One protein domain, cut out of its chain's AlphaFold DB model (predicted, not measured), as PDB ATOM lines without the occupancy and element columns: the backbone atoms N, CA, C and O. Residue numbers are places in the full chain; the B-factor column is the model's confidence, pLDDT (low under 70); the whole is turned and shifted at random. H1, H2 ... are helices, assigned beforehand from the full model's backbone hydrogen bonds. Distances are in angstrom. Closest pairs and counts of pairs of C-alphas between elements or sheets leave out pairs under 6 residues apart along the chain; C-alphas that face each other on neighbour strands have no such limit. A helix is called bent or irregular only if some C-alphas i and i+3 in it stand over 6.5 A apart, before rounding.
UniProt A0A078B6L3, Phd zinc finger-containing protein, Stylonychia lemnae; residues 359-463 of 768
ATOM      1  N   GLN A 359     254.656 351.757 153.489       93.12
ATOM      2  CA  GLN A 359     254.501 350.308 153.401       93.12
ATOM      3  C   GLN A 359     255.470 349.656 152.397       93.12
ATOM      4  O   GLN A 359     255.831 348.499 152.606       93.12
ATOM      5  N   ARG A 360     255.920 350.358 151.342       94.31
ATOM      6  CA  ARG A 360     256.871 349.816 150.351       94.31
ATOM      7  C   ARG A 360     258.290 349.654 150.894       94.31
ATOM      8  O   ARG A 360     258.987 348.751 150.433       94.31
ATOM      9  N   TYR A 361     258.709 350.474 151.860       94.88
ATOM     10  CA  TYR A 361     260.016 350.339 152.518       94.88
ATOM     11  C   TYR A 361     260.046 349.137 153.472       94.88
ATOM     12  O   TYR A 361     261.041 348.422 153.551       94.88
ATOM     13  N   HIS A 362     258.932 348.852 154.151       94.94
ATOM     14  CA  HIS A 362     258.813 347.717 155.079       94.94
ATOM     15  C   HIS A 362     258.722 346.338 154.394       94.94
ATOM     16  O   HIS A 362     258.707 345.306 155.068       94.94
ATOM     17  N   LEU A 363     258.654 346.291 153.062       95.69
ATOM     18  CA  LEU A 363     258.668 345.049 152.293       95.69
ATOM     19  C   LEU A 363     260.085 344.454 152.222       95.69
ATOM     20  O   LEU A 363     261.049 345.143 151.902       95.69
ATOM     21  N   ALA A 364     260.209 343.148 152.462       96.94
ATOM     22  CA  ALA A 364     261.485 342.435 152.379       96.94
ATOM     23  C   ALA A 364     261.749 341.911 150.960       96.94
ATOM     24  O   ALA A 364     261.026 341.048 150.456       96.94
ATOM     25  N   CYS A 365     262.814 342.394 150.318       97.94
ATOM     26  CA  CYS A 365     263.155 342.052 148.942       97.94
ATOM     27  C   CYS A 365     263.426 340.548 148.761       97.94
ATOM     28  O   CYS A 365     264.367 339.978 149.312       97.94
ATOM     29  N   ASN A 366     262.675 339.884 147.882       97.00
ATOM     30  CA  ASN A 366     262.841 338.464 147.596       97.00
ATOM     31  C   ASN A 366     264.171 338.106 146.897       97.00
ATOM     32  O   ASN A 366     264.507 336.916 146.890       97.00
ATOM     33  N   LYS A 367     264.953 339.073 146.379       95.50
ATOM     34  CA  LYS A 367     266.373 338.873 146.009       95.50
ATOM     35  C   LYS A 367     267.252 338.920 147.269       95.50
ATOM     36  O   LYS A 367     267.452 337.869 147.873       95.50
ATOM     37  N   CYS A 368     267.700 340.112 147.678       96.06
ATOM     38  CA  CYS A 368     268.722 340.342 148.712       96.06
ATOM     39  C   CYS A 368     268.256 340.161 150.171       96.06
ATOM     40  O   CYS A 368     269.068 340.252 151.079       96.06
ATOM     41  N   LYS A 369     266.968 339.890 150.419       95.62
ATOM     42  CA  LYS A 369     266.337 339.687 151.747       95.62
ATOM     43  C   LYS A 369     266.286 340.916 152.665       95.62
ATOM     44  O   LYS A 369     265.651 340.840 153.712       95.62
ATOM     45  N   VAL A 370     266.882 342.033 152.256       93.12
ATOM     46  CA  VAL A 370     266.846 343.320 152.963       93.12
ATOM     47  C   VAL A 370     265.435 343.930 152.941       93.12
ATOM     48  O   VAL A 370     264.701 343.781 151.962       93.12
ATOM     49  N   SER A 371     265.083 344.632 154.020       92.31
ATOM     50  CA  SER A 371     263.897 345.487 154.190       92.31
ATOM     51  C   SER A 371     264.313 346.800 154.860       92.31
ATOM     52  O   SER A 371     265.300 346.809 155.594       92.31
ATOM     53  N   ASN A 372     263.535 347.870 154.689       90.81
ATOM     54  CA  ASN A 372     263.807 349.232 155.179       90.81
ATOM     55  C   ASN A 372     265.054 349.911 154.572       90.81
ATOM     56  O   ASN A 372     265.494 350.933 155.086       90.81
ATOM     57  N   ILE A 373     265.616 349.371 153.484       90.56
ATOM     58  CA  ILE A 373     266.689 350.005 152.704       90.56
ATOM     59  C   ILE A 373     266.266 349.947 151.238       90.56
ATOM     60  O   ILE A 373     266.436 348.919 150.581       90.56
ATOM     61  N   GLY A 374     265.662 351.031 150.754       94.69
ATOM     62  CA  GLY A 374     264.949 351.051 149.480       94.69
ATOM     63  C   GLY A 374     263.477 350.644 149.581       94.69
ATOM     64  O   GLY A 374     262.998 350.181 150.618       94.69
ATOM     65  N   ALA A 375     262.752 350.833 148.480       95.94
ATOM     66  CA  ALA A 375     261.320 350.597 148.360       95.94
ATOM     67  C   ALA A 375     261.051 349.460 147.368       95.94
ATOM     68  O   ALA A 375     261.511 349.488 146.224       95.94
ATOM     69  N   CYS A 376     260.294 348.441 147.777       97.06
ATOM     70  CA  CYS A 376     259.984 347.331 146.881       97.06
ATOM     71  C   CYS A 376     258.720 347.570 146.038       97.06
ATOM     72  O   CYS A 376     257.657 347.946 146.540       97.06
ATOM     73  N   ILE A 377     258.804 347.187 144.764       95.31
ATOM     74  CA  ILE A 377     257.651 346.859 143.921       95.31
ATOM     75  C   ILE A 377     257.184 345.422 144.212       95.31
ATOM     76  O   ILE A 377     257.948 344.603 144.726       95.31
ATOM     77  N   GLN A 378     255.926 345.096 143.909       95.25
ATOM     78  CA  GLN A 378     255.331 343.779 144.183       95.25
ATOM     79  C   GLN A 378     254.926 343.055 142.900       95.25
ATOM     80  O   GLN A 378     254.674 343.679 141.876       95.25
ATOM     81  N   CYS A 379     254.867 341.726 142.967       96.06
ATOM     82  CA  CYS A 379     254.384 340.894 141.870       96.06
ATOM     83  C   CYS A 379     252.886 341.137 141.616       96.06
ATOM     84  O   CYS A 379     252.058 340.865 142.483       96.06
ATOM     85  N   ASP A 380     252.537 341.532 140.391       93.75
ATOM     86  CA  ASP A 380     251.176 341.911 139.985       93.75
ATOM     87  C   ASP A 380     250.160 340.752 139.974       93.75
ATOM     88  O   ASP A 380     248.961 340.952 139.795       93.75
ATOM     89  N   PHE A 381     250.597 339.510 140.193       94.19
ATOM     90  CA  PHE A 381     249.709 338.350 140.227       94.19
ATOM     91  C   PHE A 381     248.911 338.278 141.538       94.19
ATOM     92  O   PHE A 381     249.471 337.923 142.573       94.19
ATOM     93  N   LYS A 382     247.593 338.526 141.481       88.69
ATOM     94  CA  LYS A 382     246.553 338.043 142.422       88.69
ATOM     95  C   LYS A 382     247.029 337.748 143.856       88.69
ATOM     96  O   LYS A 382     247.212 336.592 144.234       88.69
ATOM     97  N   ASN A 383     247.140 338.791 144.680       86.06
ATOM     98  CA  ASN A 383     247.505 338.708 146.105       86.06
ATOM     99  C   ASN A 383     248.896 338.087 146.387       86.06
ATOM    100  O   ASN A 383     249.129 337.603 147.496       86.06
ATOM    101  N   CYS A 384     249.826 338.071 145.425       94.50
ATOM    102  CA  CYS A 384     251.193 337.608 145.664       94.50
ATOM    103  C   CYS A 384     251.941 338.585 146.591       94.50
ATOM    104  O   CYS A 384     252.134 339.738 146.216       94.50
ATOM    105  N   PRO A 385     252.440 338.149 147.763       93.69
ATOM    106  CA  PRO A 385     253.179 339.028 148.666       93.69
ATOM    107  C   PRO A 385     254.643 339.232 148.248       93.69
ATOM    108  O   PRO A 385     255.362 339.947 148.939       93.69
ATOM    109  N   ARG A 386     255.120 338.582 147.169       96.50
ATOM    110  CA  ARG A 386     256.529 338.679 146.763       96.50
ATOM    111  C   ARG A 386     256.852 340.078 146.246       96.50
ATOM    112  O   ARG A 386     256.133 340.603 145.395       96.50
ATOM    113  N   SER A 387     257.960 340.627 146.724       97.06
ATOM    114  CA  SER A 387     258.385 341.998 146.480       97.06
ATOM    115  C   SER A 387     259.869 342.076 146.132       97.06
ATOM    116  O   SER A 387     260.661 341.228 146.541       97.06
ATOM    117  N   TYR A 388     260.267 343.083 145.363       97.94
ATOM    118  CA  TYR A 388     261.642 343.275 144.906       97.94
ATOM    119  C   TYR A 388     261.948 344.774 144.807       97.94
ATOM    120  O   TYR A 388     261.091 345.533 144.364       97.94
ATOM    121  N   HIS A 389     263.165 345.209 145.146       97.94
ATOM    122  CA  HIS A 389     263.679 346.480 144.627       97.94
ATOM    123  C   HIS A 389     263.775 346.388 143.098       97.94
ATOM    124  O   HIS A 389     264.000 345.294 142.577       97.94
ATOM    125  N   VAL A 390     263.651 347.503 142.378       96.88
ATOM    126  CA  VAL A 390     263.581 347.482 140.905       96.88
ATOM    127  C   VAL A 390     264.824 346.841 140.281       96.88
ATOM    128  O   VAL A 390     264.699 345.811 139.624       96.88
ATOM    129  N   ARG A 391     266.040 347.323 140.578       95.75
ATOM    130  CA  ARG A 391     267.283 346.676 140.103       95.75
ATOM    131  C   ARG A 391     267.434 345.218 140.582       95.75
ATOM    132  O   ARG A 391     268.039 344.387 139.912       95.75
ATOM    133  N   CYS A 392     266.819 344.853 141.712       97.44
ATOM    134  CA  CYS A 392     266.752 343.461 142.179       97.44
ATOM    135  C   CYS A 392     265.745 342.579 141.411       97.44
ATOM    136  O   CYS A 392     265.819 341.355 141.538       97.44
ATOM    137  N   ALA A 393     264.812 343.165 140.660       97.00
ATOM    138  CA  ALA A 393     263.947 342.480 139.701       97.00
ATOM    139  C   ALA A 393     264.609 342.398 138.310       97.00
ATOM    140  O   ALA A 393     264.553 341.333 137.696       97.00
ATOM    141  N   VAL A 394     265.312 343.459 137.883       94.88
ATOM    142  CA  VAL A 394     266.176 343.487 136.680       94.88
ATOM    143  C   VAL A 394     267.229 342.379 136.751       94.88
ATOM    144  O   VAL A 394     267.154 341.412 135.997       94.88
ATOM    145  N   ARG A 395     268.110 342.400 137.768       93.62
ATOM    146  CA  ARG A 395     269.121 341.350 138.034       93.62
ATOM    147  C   ARG A 395     268.526 340.012 138.539       93.62
ATOM    148  O   ARG A 395     269.118 339.332 139.384       93.62
ATOM    149  N   ARG A 396     267.310 339.673 138.105       94.69
ATOM    150  CA  ARG A 396     266.614 338.388 138.278       94.69
ATOM    151  C   ARG A 396     265.789 337.974 137.046       94.69
ATOM    152  O   ARG A 396     265.115 336.947 137.146       94.69
ATOM    153  N   GLY A 397     265.794 338.740 135.949       94.00
ATOM    154  CA  GLY A 397     264.948 338.473 134.778       94.00
ATOM    155  C   GLY A 397     263.452 338.524 135.107       94.00
ATOM    156  O   GLY A 397     262.695 337.628 134.735       94.00
ATOM    157  N   LEU A 398     263.031 339.508 135.912       95.06
ATOM    158  CA  LEU A 398     261.615 339.776 136.227       95.06
ATOM    159  C   LEU A 398     261.126 341.107 135.626       95.06
ATOM    160  O   LEU A 398     259.921 341.324 135.507       95.06
ATOM    161  N   ILE A 399     262.075 341.978 135.285       94.06
ATOM    162  CA  ILE A 399     261.934 343.154 134.427       94.06
ATOM    163  C   ILE A 399     262.816 342.875 133.209       94.06
ATOM    164  O   ILE A 399     263.921 342.359 133.383       94.06
ATOM    165  N   HIS A 400     262.307 343.206 132.027       88.75
ATOM    166  CA  HIS A 400     262.883 342.882 130.720       88.75
ATOM    167  C   HIS A 400     262.935 344.129 129.825       88.75
ATOM    168  O   HIS A 400     262.363 345.162 130.183       88.75
ATOM    169  N   GLU A 401     263.576 344.014 128.666       87.62
ATOM    170  CA  GLU A 401     263.490 344.998 127.579       87.62
ATOM    171  C   GLU A 401     262.068 345.096 126.987       87.62
ATOM    172  O   GLU A 401     261.241 344.187 127.130       87.62
ATOM    173  N   TRP A 402     261.757 346.217 126.325       83.88
ATOM    174  CA  TRP A 402     260.407 346.506 125.822       83.88
ATOM    175  C   TRP A 402     259.935 345.523 124.736       83.88
ATOM    176  O   TRP A 402     258.781 345.089 124.751       83.88
ATOM    177  N   SER A 403     260.837 345.108 123.850       82.19
ATOM    178  CA  SER A 403     260.657 344.074 122.820       82.19
ATOM    179  C   SER A 403     260.089 342.763 123.380       82.19
ATOM    180  O   SER A 403     259.100 342.245 122.854       82.19
ATOM    181  N   GLU A 404     260.637 342.256 124.490       86.31
ATOM    182  CA  GLU A 404     260.144 341.032 125.141       86.31
ATOM    183  C   GLU A 404     258.732 341.225 125.727       86.31
ATOM    184  O   GLU A 404     257.913 340.297 125.742       86.31
ATOM    185  N   TYR A 405     258.401 342.436 126.190       86.94
ATOM    186  CA  TYR A 405     257.027 342.764 126.567       86.94
ATOM    187  C   TYR A 405     256.101 342.759 125.342       86.94
ATOM    188  O   TYR A 405     255.028 342.151 125.419       86.94
ATOM    189  N   GLU A 406     256.487 343.376 124.219       84.19
ATOM    190  CA  GLU A 406     255.666 343.409 123.000       84.19
ATOM    191  C   GLU A 406     255.373 342.016 122.444       84.19
ATOM    192  O   GLU A 406     254.207 341.695 122.214       84.19
ATOM    193  N   GLU A 407     256.381 341.156 122.289       86.50
ATOM    194  CA  GLU A 407     256.175 339.780 121.816       86.50
ATOM    195  C   GLU A 407     255.235 339.009 122.763       86.50
ATOM    196  O   GLU A 407     254.254 338.360 122.361       86.50
ATOM    197  N   ARG A 408     255.487 339.134 124.072       86.81
ATOM    198  CA  ARG A 408     254.724 338.423 125.094       86.81
ATOM    199  C   ARG A 408     253.274 338.885 125.172       86.81
ATOM    200  O   ARG A 408     252.419 338.034 125.425       86.81
ATOM    201  N   TYR A 409     252.958 340.158 124.933       85.88
ATOM    202  CA  TYR A 409     251.654 340.743 125.285       85.88
ATOM    203  C   TYR A 409     250.928 341.518 124.174       85.88
ATOM    204  O   TYR A 409     249.699 341.569 124.211       85.88
ATOM    205  N   GLY A 410     251.639 342.074 123.193       82.69
ATOM    206  CA  GLY A 410     251.068 342.813 122.062       82.69
ATOM    207  C   GLY A 410     250.121 343.945 122.475       82.69
ATOM    208  O   GLY A 410     250.410 344.731 123.381       82.69
ATOM    209  N   ASP A 411     248.960 343.998 121.823       75.62
ATOM    210  CA  ASP A 411     247.930 345.042 121.955       75.62
ATOM    211  C   ASP A 411     247.415 345.258 123.391       75.62
ATOM    212  O   ASP A 411     246.848 346.302 123.704       75.62
ATOM    213  N   GLN A 412     247.605 344.283 124.285       76.12
ATOM    214  CA  GLN A 412     247.152 344.346 125.681       76.12
ATOM    215  C   GLN A 412     248.129 345.092 126.610       76.12
ATOM    216  O   GLN A 412     247.826 345.272 127.793       76.12
ATOM    217  N   LEU A 413     249.279 345.546 126.098       76.25
ATOM    218  CA  LEU A 413     250.150 346.509 126.778       76.25
ATOM    219  C   LEU A 413     249.543 347.913 126.733       76.25
ATOM    220  O   LEU A 413     249.750 348.675 125.780       76.25
ATOM    221  N   ASP A 414     248.845 348.261 127.808       69.38
ATOM    222  CA  ASP A 414     248.503 349.642 128.133       69.38
ATOM    223  C   ASP A 414     249.790 350.447 128.388       69.38
ATOM    224  O   ASP A 414     250.665 350.019 129.143       69.38
ATOM    225  N   GLN A 415     249.879 351.646 127.805       61.12
ATOM    226  CA  GLN A 415     250.940 352.616 128.105       61.12
ATOM    227  C   GLN A 415     250.955 353.036 129.587       61.12
ATOM    228  O   GLN A 415     251.912 353.648 130.027       61.12
ATOM    229  N   HIS A 416     249.932 352.708 130.374       67.62
ATOM    230  CA  HIS A 416     249.860 352.991 131.810       67.62
ATOM    231  C   HIS A 416     249.976 351.719 132.668       67.62
ATOM    232  O   HIS A 416     249.853 351.783 133.891       67.62
ATOM    233  N   PHE A 417     250.204 350.536 132.081       81.94
ATOM    234  CA  PHE A 417     250.387 349.310 132.859       81.94
ATOM    235  C   PHE A 417     251.200 348.240 132.124       81.94
ATOM    236  O   PHE A 417     250.708 347.549 131.234       81.94
ATOM    237  N   VAL A 418     252.407 347.993 132.638       86.00
ATOM    238  CA  VAL A 418     253.173 346.772 132.364       86.00
ATOM    239  C   VAL A 418     253.229 345.912 133.629       86.00
ATOM    240  O   VAL A 418     253.524 346.451 134.704       86.00
ATOM    241  N   PRO A 419     252.931 344.599 133.545       91.19
ATOM    242  CA  PRO A 419     253.001 343.702 134.689       91.19
ATOM    243  C   PRO A 419     254.434 343.256 135.004       91.19
ATOM    244  O   PRO A 419     255.158 342.793 134.123       91.19
ATOM    245  N   MET A 420     254.794 343.255 136.291       93.25
ATOM    246  CA  MET A 420     255.933 342.476 136.795       93.25
ATOM    247  C   MET A 420     255.430 341.232 137.530       93.25
ATOM    248  O   MET A 420     254.595 341.317 138.438       93.25
ATOM    249  N   PHE A 421     255.964 340.059 137.184       96.00
ATOM    250  CA  PHE A 421     255.684 338.819 137.905       96.00
ATOM    251  C   PHE A 421     256.947 338.229 138.526       96.00
ATOM    252  O   PHE A 421     258.036 338.276 137.970       96.00
ATOM    253  N   CYS A 422     256.799 337.615 139.700       96.56
ATOM    254  CA  CYS A 422     257.850 336.776 140.263       96.56
ATOM    255  C   CYS A 422     257.965 335.460 139.479       96.56
ATOM    256  O   CYS A 422     256.958 334.969 138.970       96.56
ATOM    257  N   CYS A 423     259.131 334.811 139.514       94.00
ATOM    258  CA  CYS A 423     259.402 333.542 138.821       94.00
ATOM    259  C   CYS A 423     258.312 332.455 138.976       94.00
ATOM    260  O   CYS A 423     257.959 331.803 138.003       94.00
ATOM    261  N   ASN A 424     257.704 332.287 140.158       95.19
ATOM    262  CA  ASN A 424     256.611 331.319 140.366       95.19
ATOM    263  C   ASN A 424     255.299 331.647 139.626       95.19
ATOM    264  O   ASN A 424     254.425 330.789 139.551       95.19
ATOM    265  N   HIS A 425     255.124 332.886 139.168       95.56
ATOM    266  CA  HIS A 425     253.901 333.400 138.553       95.56
ATOM    267  C   HIS A 425     254.137 333.974 137.147       95.56
ATOM    268  O   HIS A 425     253.183 334.497 136.584       95.56
ATOM    269  N   GLN A 426     255.345 333.869 136.570       93.00
ATOM    270  CA  GLN A 426     255.647 334.396 135.232       93.00
ATOM    271  C   GLN A 426     254.667 333.820 134.200       93.00
ATOM    272  O   GLN A 426     253.855 334.564 133.656       93.00
ATOM    273  N   ASP A 427     254.616 332.498 134.025       92.62
ATOM    274  CA  ASP A 427     253.728 331.865 133.035       92.62
ATOM    275  C   ASP A 427     252.240 332.113 133.313       92.62
ATOM    276  O   ASP A 427     251.453 332.354 132.399       92.62
ATOM    277  N   GLN A 428     251.836 332.017 134.584       93.62
ATOM    278  CA  GLN A 428     250.427 332.084 134.981       93.62
ATOM    279  C   GLN A 428     249.891 333.517 134.929       93.62
ATOM    280  O   GLN A 428     248.778 333.742 134.460       93.62
ATOM    281  N   GLY A 429     250.684 334.486 135.382       92.56
ATOM    282  CA  GLY A 429     250.386 335.907 135.272       92.56
ATOM    283  C   GLY A 429     250.381 336.357 133.825       92.56
ATOM    284  O   GLY A 429     249.411 336.987 133.409       92.56
ATOM    285  N   SER A 430     251.379 335.941 133.038       92.19
ATOM    286  CA  SER A 430     251.464 336.314 131.626       92.19
ATOM    287  C   SER A 430     250.241 335.830 130.849       92.19
ATOM    288  O   SER A 430     249.603 336.613 130.150       92.19
ATOM    289  N   LYS A 431     249.837 334.565 131.037       92.38
ATOM    290  CA  LYS A 431     248.647 333.984 130.390       92.38
ATOM    291  C   LYS A 431     247.339 334.649 130.825       92.38
ATOM    292  O   LYS A 431     246.439 334.791 130.007       92.38
ATOM    293  N   ILE A 432     247.221 335.072 132.086       91.81
ATOM    294  CA  ILE A 432     246.025 335.772 132.577       91.81
ATOM    295  C   ILE A 432     245.977 337.213 132.056       91.81
ATOM    296  O   ILE A 432     244.914 337.655 131.621       91.81
ATOM    297  N   PHE A 433     247.102 337.932 132.050       91.75
ATOM    298  CA  PHE A 433     247.182 339.270 131.464       91.75
ATOM    299  C   PHE A 433     246.870 339.223 129.961       91.75
ATOM    300  O   PHE A 433     246.005 339.969 129.511       91.75
ATOM    301  N   LYS A 434     247.422 338.240 129.226       89.69
ATOM    302  CA  LYS A 434     247.155 338.034 127.787       89.69
ATOM    303  C   LYS A 434     245.708 337.602 127.445       89.69
ATOM    304  O   LYS A 434     245.357 337.401 126.286       89.69
ATOM    305  N   GLN A 435     244.841 337.425 128.444       89.19
ATOM    306  CA  GLN A 435     243.430 337.043 128.257       89.19
ATOM    307  C   GLN A 435     242.435 338.038 128.862       89.19
ATOM    308  O   GLN A 435     241.287 338.095 128.432       89.19
ATOM    309  N   GLN A 436     242.830 338.756 129.914       88.00
ATOM    310  CA  GLN A 436     241.929 339.542 130.771       88.00
ATOM    311  C   GLN A 436     242.531 340.910 131.159       88.00
ATOM    312  O   GLN A 436     241.958 341.620 131.990       88.00
ATOM    313  N   GLY A 437     243.692 341.276 130.599       87.31
ATOM    314  CA  GLY A 437     244.421 342.509 130.900       87.31
ATOM    315  C   GLY A 437     244.732 342.683 132.390       87.31
ATOM    316  O   GLY A 437     244.774 341.722 133.167       87.31
ATOM    317  N   GLN A 438     244.899 343.939 132.814       86.31
ATOM    318  CA  GLN A 438     245.124 344.298 134.218       86.31
ATOM    319  C   GLN A 438     243.984 343.810 135.134       86.31
ATOM    320  O   GLN A 438     244.240 343.313 136.232       86.31
ATOM    321  N   GLN A 439     242.728 343.886 134.676       83.50
ATOM    322  CA  GLN A 439     241.554 343.436 135.439       83.50
ATOM    323  C   GLN A 439     241.629 341.938 135.775       83.50
ATOM    324  O   GLN A 439     241.235 341.515 136.863       83.50
ATOM    325  N   GLY A 440     242.212 341.141 134.877       86.00
ATOM    326  CA  GLY A 440     242.514 339.732 135.098       86.00
ATOM    327  C   GLY A 440     243.492 339.470 136.235       86.00
ATOM    328  O   GLY A 440     243.409 338.416 136.863       86.00
ATOM    329  N   LEU A 441     244.410 340.394 136.521       87.88
ATOM    330  CA  LEU A 441     245.436 340.251 137.557       87.88
ATOM    331  C   LEU A 441     244.943 340.649 138.952       87.88
ATOM    332  O   LEU A 441     245.434 340.122 139.953       87.88
ATOM    333  N   ILE A 442     243.926 341.507 139.029       81.44
ATOM    334  CA  ILE A 442     243.285 341.871 140.292       81.44
ATOM    335  C   ILE A 442     242.598 340.630 140.884       81.44
ATOM    336  O   ILE A 442     241.878 339.880 140.216       81.44
ATOM    337  N   SER A 443     242.821 340.376 142.174       73.88
ATOM    338  CA  SER A 443     242.121 339.295 142.868       73.88
ATOM    339  C   SER A 443     240.640 339.637 142.990       73.88
ATOM    340  O   SER A 443     240.288 340.676 143.551       73.88
ATOM    341  N   LYS A 444     239.759 338.743 142.516       65.12
ATOM    342  CA  LYS A 444     238.303 338.972 142.511       65.12
ATOM    343  C   LYS A 444     237.772 339.381 143.888       65.12
ATOM    344  O   LYS A 444     236.904 340.229 143.953       65.12
ATOM    345  N   GLN A 445     238.356 338.895 144.986       60.81
ATOM    346  CA  GLN A 445     237.985 339.282 146.360       60.81
ATOM    347  C   GLN A 445     238.075 340.796 146.653       60.81
ATOM    348  O   GLN A 445     237.399 341.288 147.558       60.81
ATOM    349  N   PHE A 446     238.897 341.531 145.903       58.34
ATOM    350  CA  PHE A 446     239.120 342.966 146.072       58.34
ATOM    351  C   PHE A 446     238.361 343.837 145.063       58.34
ATOM    352  O   PHE A 446     238.266 345.042 145.298       58.34
ATOM    353  N   THR A 447     237.781 343.277 143.993       66.06
ATOM    354  CA  THR A 447     237.016 344.089 143.033       66.06
ATOM    355  C   THR A 447     235.733 344.618 143.672       66.06
ATOM    356  O   THR A 447     235.087 343.954 144.490       66.06
ATOM    357  N   LYS A 448     235.345 345.839 143.282       70.38
ATOM    358  CA  LYS A 448     234.097 346.477 143.722       70.38
ATOM    359  C   LYS A 448     232.887 345.576 143.425       70.38
ATOM    360  O   LYS A 448     232.124 345.274 144.338       70.38
ATOM    361  N   GLU A 449     232.811 345.051 142.200       72.12
ATOM    362  CA  GLU A 449     231.763 344.131 141.738       72.12
ATOM    363  C   GLU A 449     231.614 342.903 142.655       72.12
ATOM    364  O   GLU A 449     230.506 342.553 143.050       72.12
ATOM    365  N   PHE A 450     232.713 342.258 143.063       71.69
ATOM    366  CA  PHE A 450     232.644 341.090 143.948       71.69
ATOM    367  C   PHE A 450     232.185 341.456 145.361       71.69
ATOM    368  O   PHE A 450     231.411 340.708 145.963       71.69
ATOM    369  N   ARG A 451     232.623 342.604 145.896       73.94
ATOM    370  CA  ARG A 451     232.153 343.113 147.196       73.94
ATOM    371  C   ARG A 451     230.647 343.385 147.159       73.94
ATOM    372  O   ARG A 451     229.936 342.968 148.070       73.94
ATOM    373  N   GLU A 452     230.156 343.995 146.085       81.12
ATOM    374  CA  GLU A 452     228.732 344.270 145.858       81.12
ATOM    375  C   GLU A 452     227.925 342.973 145.681       81.12
ATOM    376  O   GLU A 452     226.918 342.773 146.360       81.12
ATOM    377  N   LYS A 453     228.416 342.023 144.879       81.00
ATOM    378  CA  LYS A 453     227.803 340.698 144.671       81.00
ATOM    379  C   LYS A 453     227.758 339.865 145.956       81.00
ATOM    380  O   LYS A 453     226.763 339.195 146.231       81.00
ATOM    381  N   MET A 454     228.789 339.944 146.800       76.94
ATOM    382  CA  MET A 454     228.790 339.318 148.129       76.94
ATOM    383  C   MET A 454     227.847 340.024 149.111       76.94
ATOM    384  O   MET A 454     227.173 339.347 149.888       76.94
ATOM    385  N   ALA A 455     227.732 341.355 149.058       82.31
ATOM    386  CA  ALA A 455     226.740 342.093 149.838       82.31
ATOM    387  C   ALA A 455     225.308 341.685 149.446       82.31
ATOM    388  O   ALA A 455     224.525 341.308 150.319       82.31
ATOM    389  N   GLN A 456     224.996 341.641 148.145       83.38
ATOM    390  CA  GLN A 456     223.715 341.162 147.606       83.38
ATOM    391  C   GLN A 456     223.403 339.725 148.054       83.38
ATOM    392  O   GLN A 456     222.323 339.463 148.584       83.38
ATOM    393  N   LEU A 457     224.357 338.792 147.931       82.06
ATOM    394  CA  LEU A 457     224.186 337.406 148.389       82.06
ATOM    395  C   LEU A 457     223.954 337.304 149.905       82.06
ATOM    396  O   LEU A 457     223.204 336.436 150.357       82.06
ATOM    397  N   ASN A 458     224.558 338.183 150.706       78.81
ATOM    398  CA  ASN A 458     224.342 338.224 152.152       78.81
ATOM    399  C   ASN A 458     222.989 338.859 152.527       78.81
ATOM    400  O   ASN A 458     222.339 338.386 153.462       78.81
ATOM    401  N   ILE A 459     222.507 339.847 151.766       77.75
ATOM    402  CA  ILE A 459     221.140 340.388 151.881       77.75
ATOM    403  C   ILE A 459     220.109 339.304 151.521       77.75
ATOM    404  O   ILE A 459     219.185 339.057 152.295       77.75
ATOM    405  N   ALA A 460     220.315 338.568 150.423       74.31
ATOM    406  CA  ALA A 460     219.453 337.459 150.005       74.31
ATOM    407  C   ALA A 460     219.421 336.290 151.014       74.31
ATOM    408  O   ALA A 460     218.406 335.608 151.161       74.31
ATOM    409  N   LYS A 461     220.512 336.061 151.759       74.00
ATOM    410  CA  LYS A 461     220.535 335.111 152.887       74.00
ATOM    411  C   LYS A 461     219.759 335.637 154.100       74.00
ATOM    412  O   LYS A 461     219.039 334.864 154.729       74.00
ATOM    413  N   LYS A 462     219.842 336.939 154.411       66.25
ATOM    414  CA  LYS A 462     219.029 337.565 155.471       66.25
ATOM    415  C   LYS A 462     217.528 337.497 155.153       66.25
ATOM    416  O   LYS A 462     216.764 337.080 156.019       66.25
ATOM    417  N   SER A 463     217.106 337.802 153.923       62.19
ATOM    418  CA  SER A 463     215.683 337.764 153.534       62.19
ATOM    419  C   SER A 463     215.087 336.347 153.490       62.19
ATOM    420  O   SER A 463     213.909 336.158 153.789       62.19
TER     421      SER A 463
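AT A GLANCE: This is residues 359 to 463 of the 768 residues of the protein "Phd zinc finger-containing protein" of Stylonychia lemnae (UniProt A0A078B6L3). The kinked helix H3 and its partner H2, packed on it, make one part of a body rich in loops, and H4 sticks out from that body as a long arm with residues 448 to 453 and 455 to 463. The short helix H1 and the long unnamed stretch of residues 359 to 389 make up much of the rest of the body. The printed part has 105 residues with four named helices, in the order H1, H2, H3, H4, and no named strand; it is all helix by class, though 51 residues, under half, are in named elements. The whole is loose, with a radius of gyration of the C-alphas of 16.7 A, and elongated, spanning 56 by 36 by 23 A.

IN THESE COORDINATES: Find C-alpha 423 at (259.402, 333.542, 138.821); from there H3 runs through residues 423 to 441, 15.5 A long, with a kink of 115 degrees near residue 435. It is irregular: C-alphas 435 and 438 are 9.5 A apart. H2, residues 402 to 412, is 13.4 A long and irregular too, with C-alphas 408 and 411 10.0 A apart. H1 is residues 390 to 394. H4, residues 448 to 463, runs 22.6 A to C-alpha 463 at (215.683, 337.764, 153.534).

HOW THE PARTS SIT: Look at residues 430 to 437, with which alone H3 touches H2; the closest C-alphas, of Tyr 409 and Lys 434, are 5.8 A apart. The two helices run the same way at a shallow tilt of 34 degrees, only just short of steep. H1 and H4 touch no helix. Residues 377 to 378 pair with residues 387 to 388, antiparallel. Every O i to N i+4 pair is within hydrogen-bond range in H1 and H4, but 5 of 7 in H2 and 10 of 15 in H3.

THE WHOLE: The two C-alphas farthest apart, of Arg 395 and Ser 463, are 55.8 A apart. The printed part has no cut, and the three links between helices are short. Residues 414 to 416, 444 to 447 and 462 to 463 have pLDDT under 70.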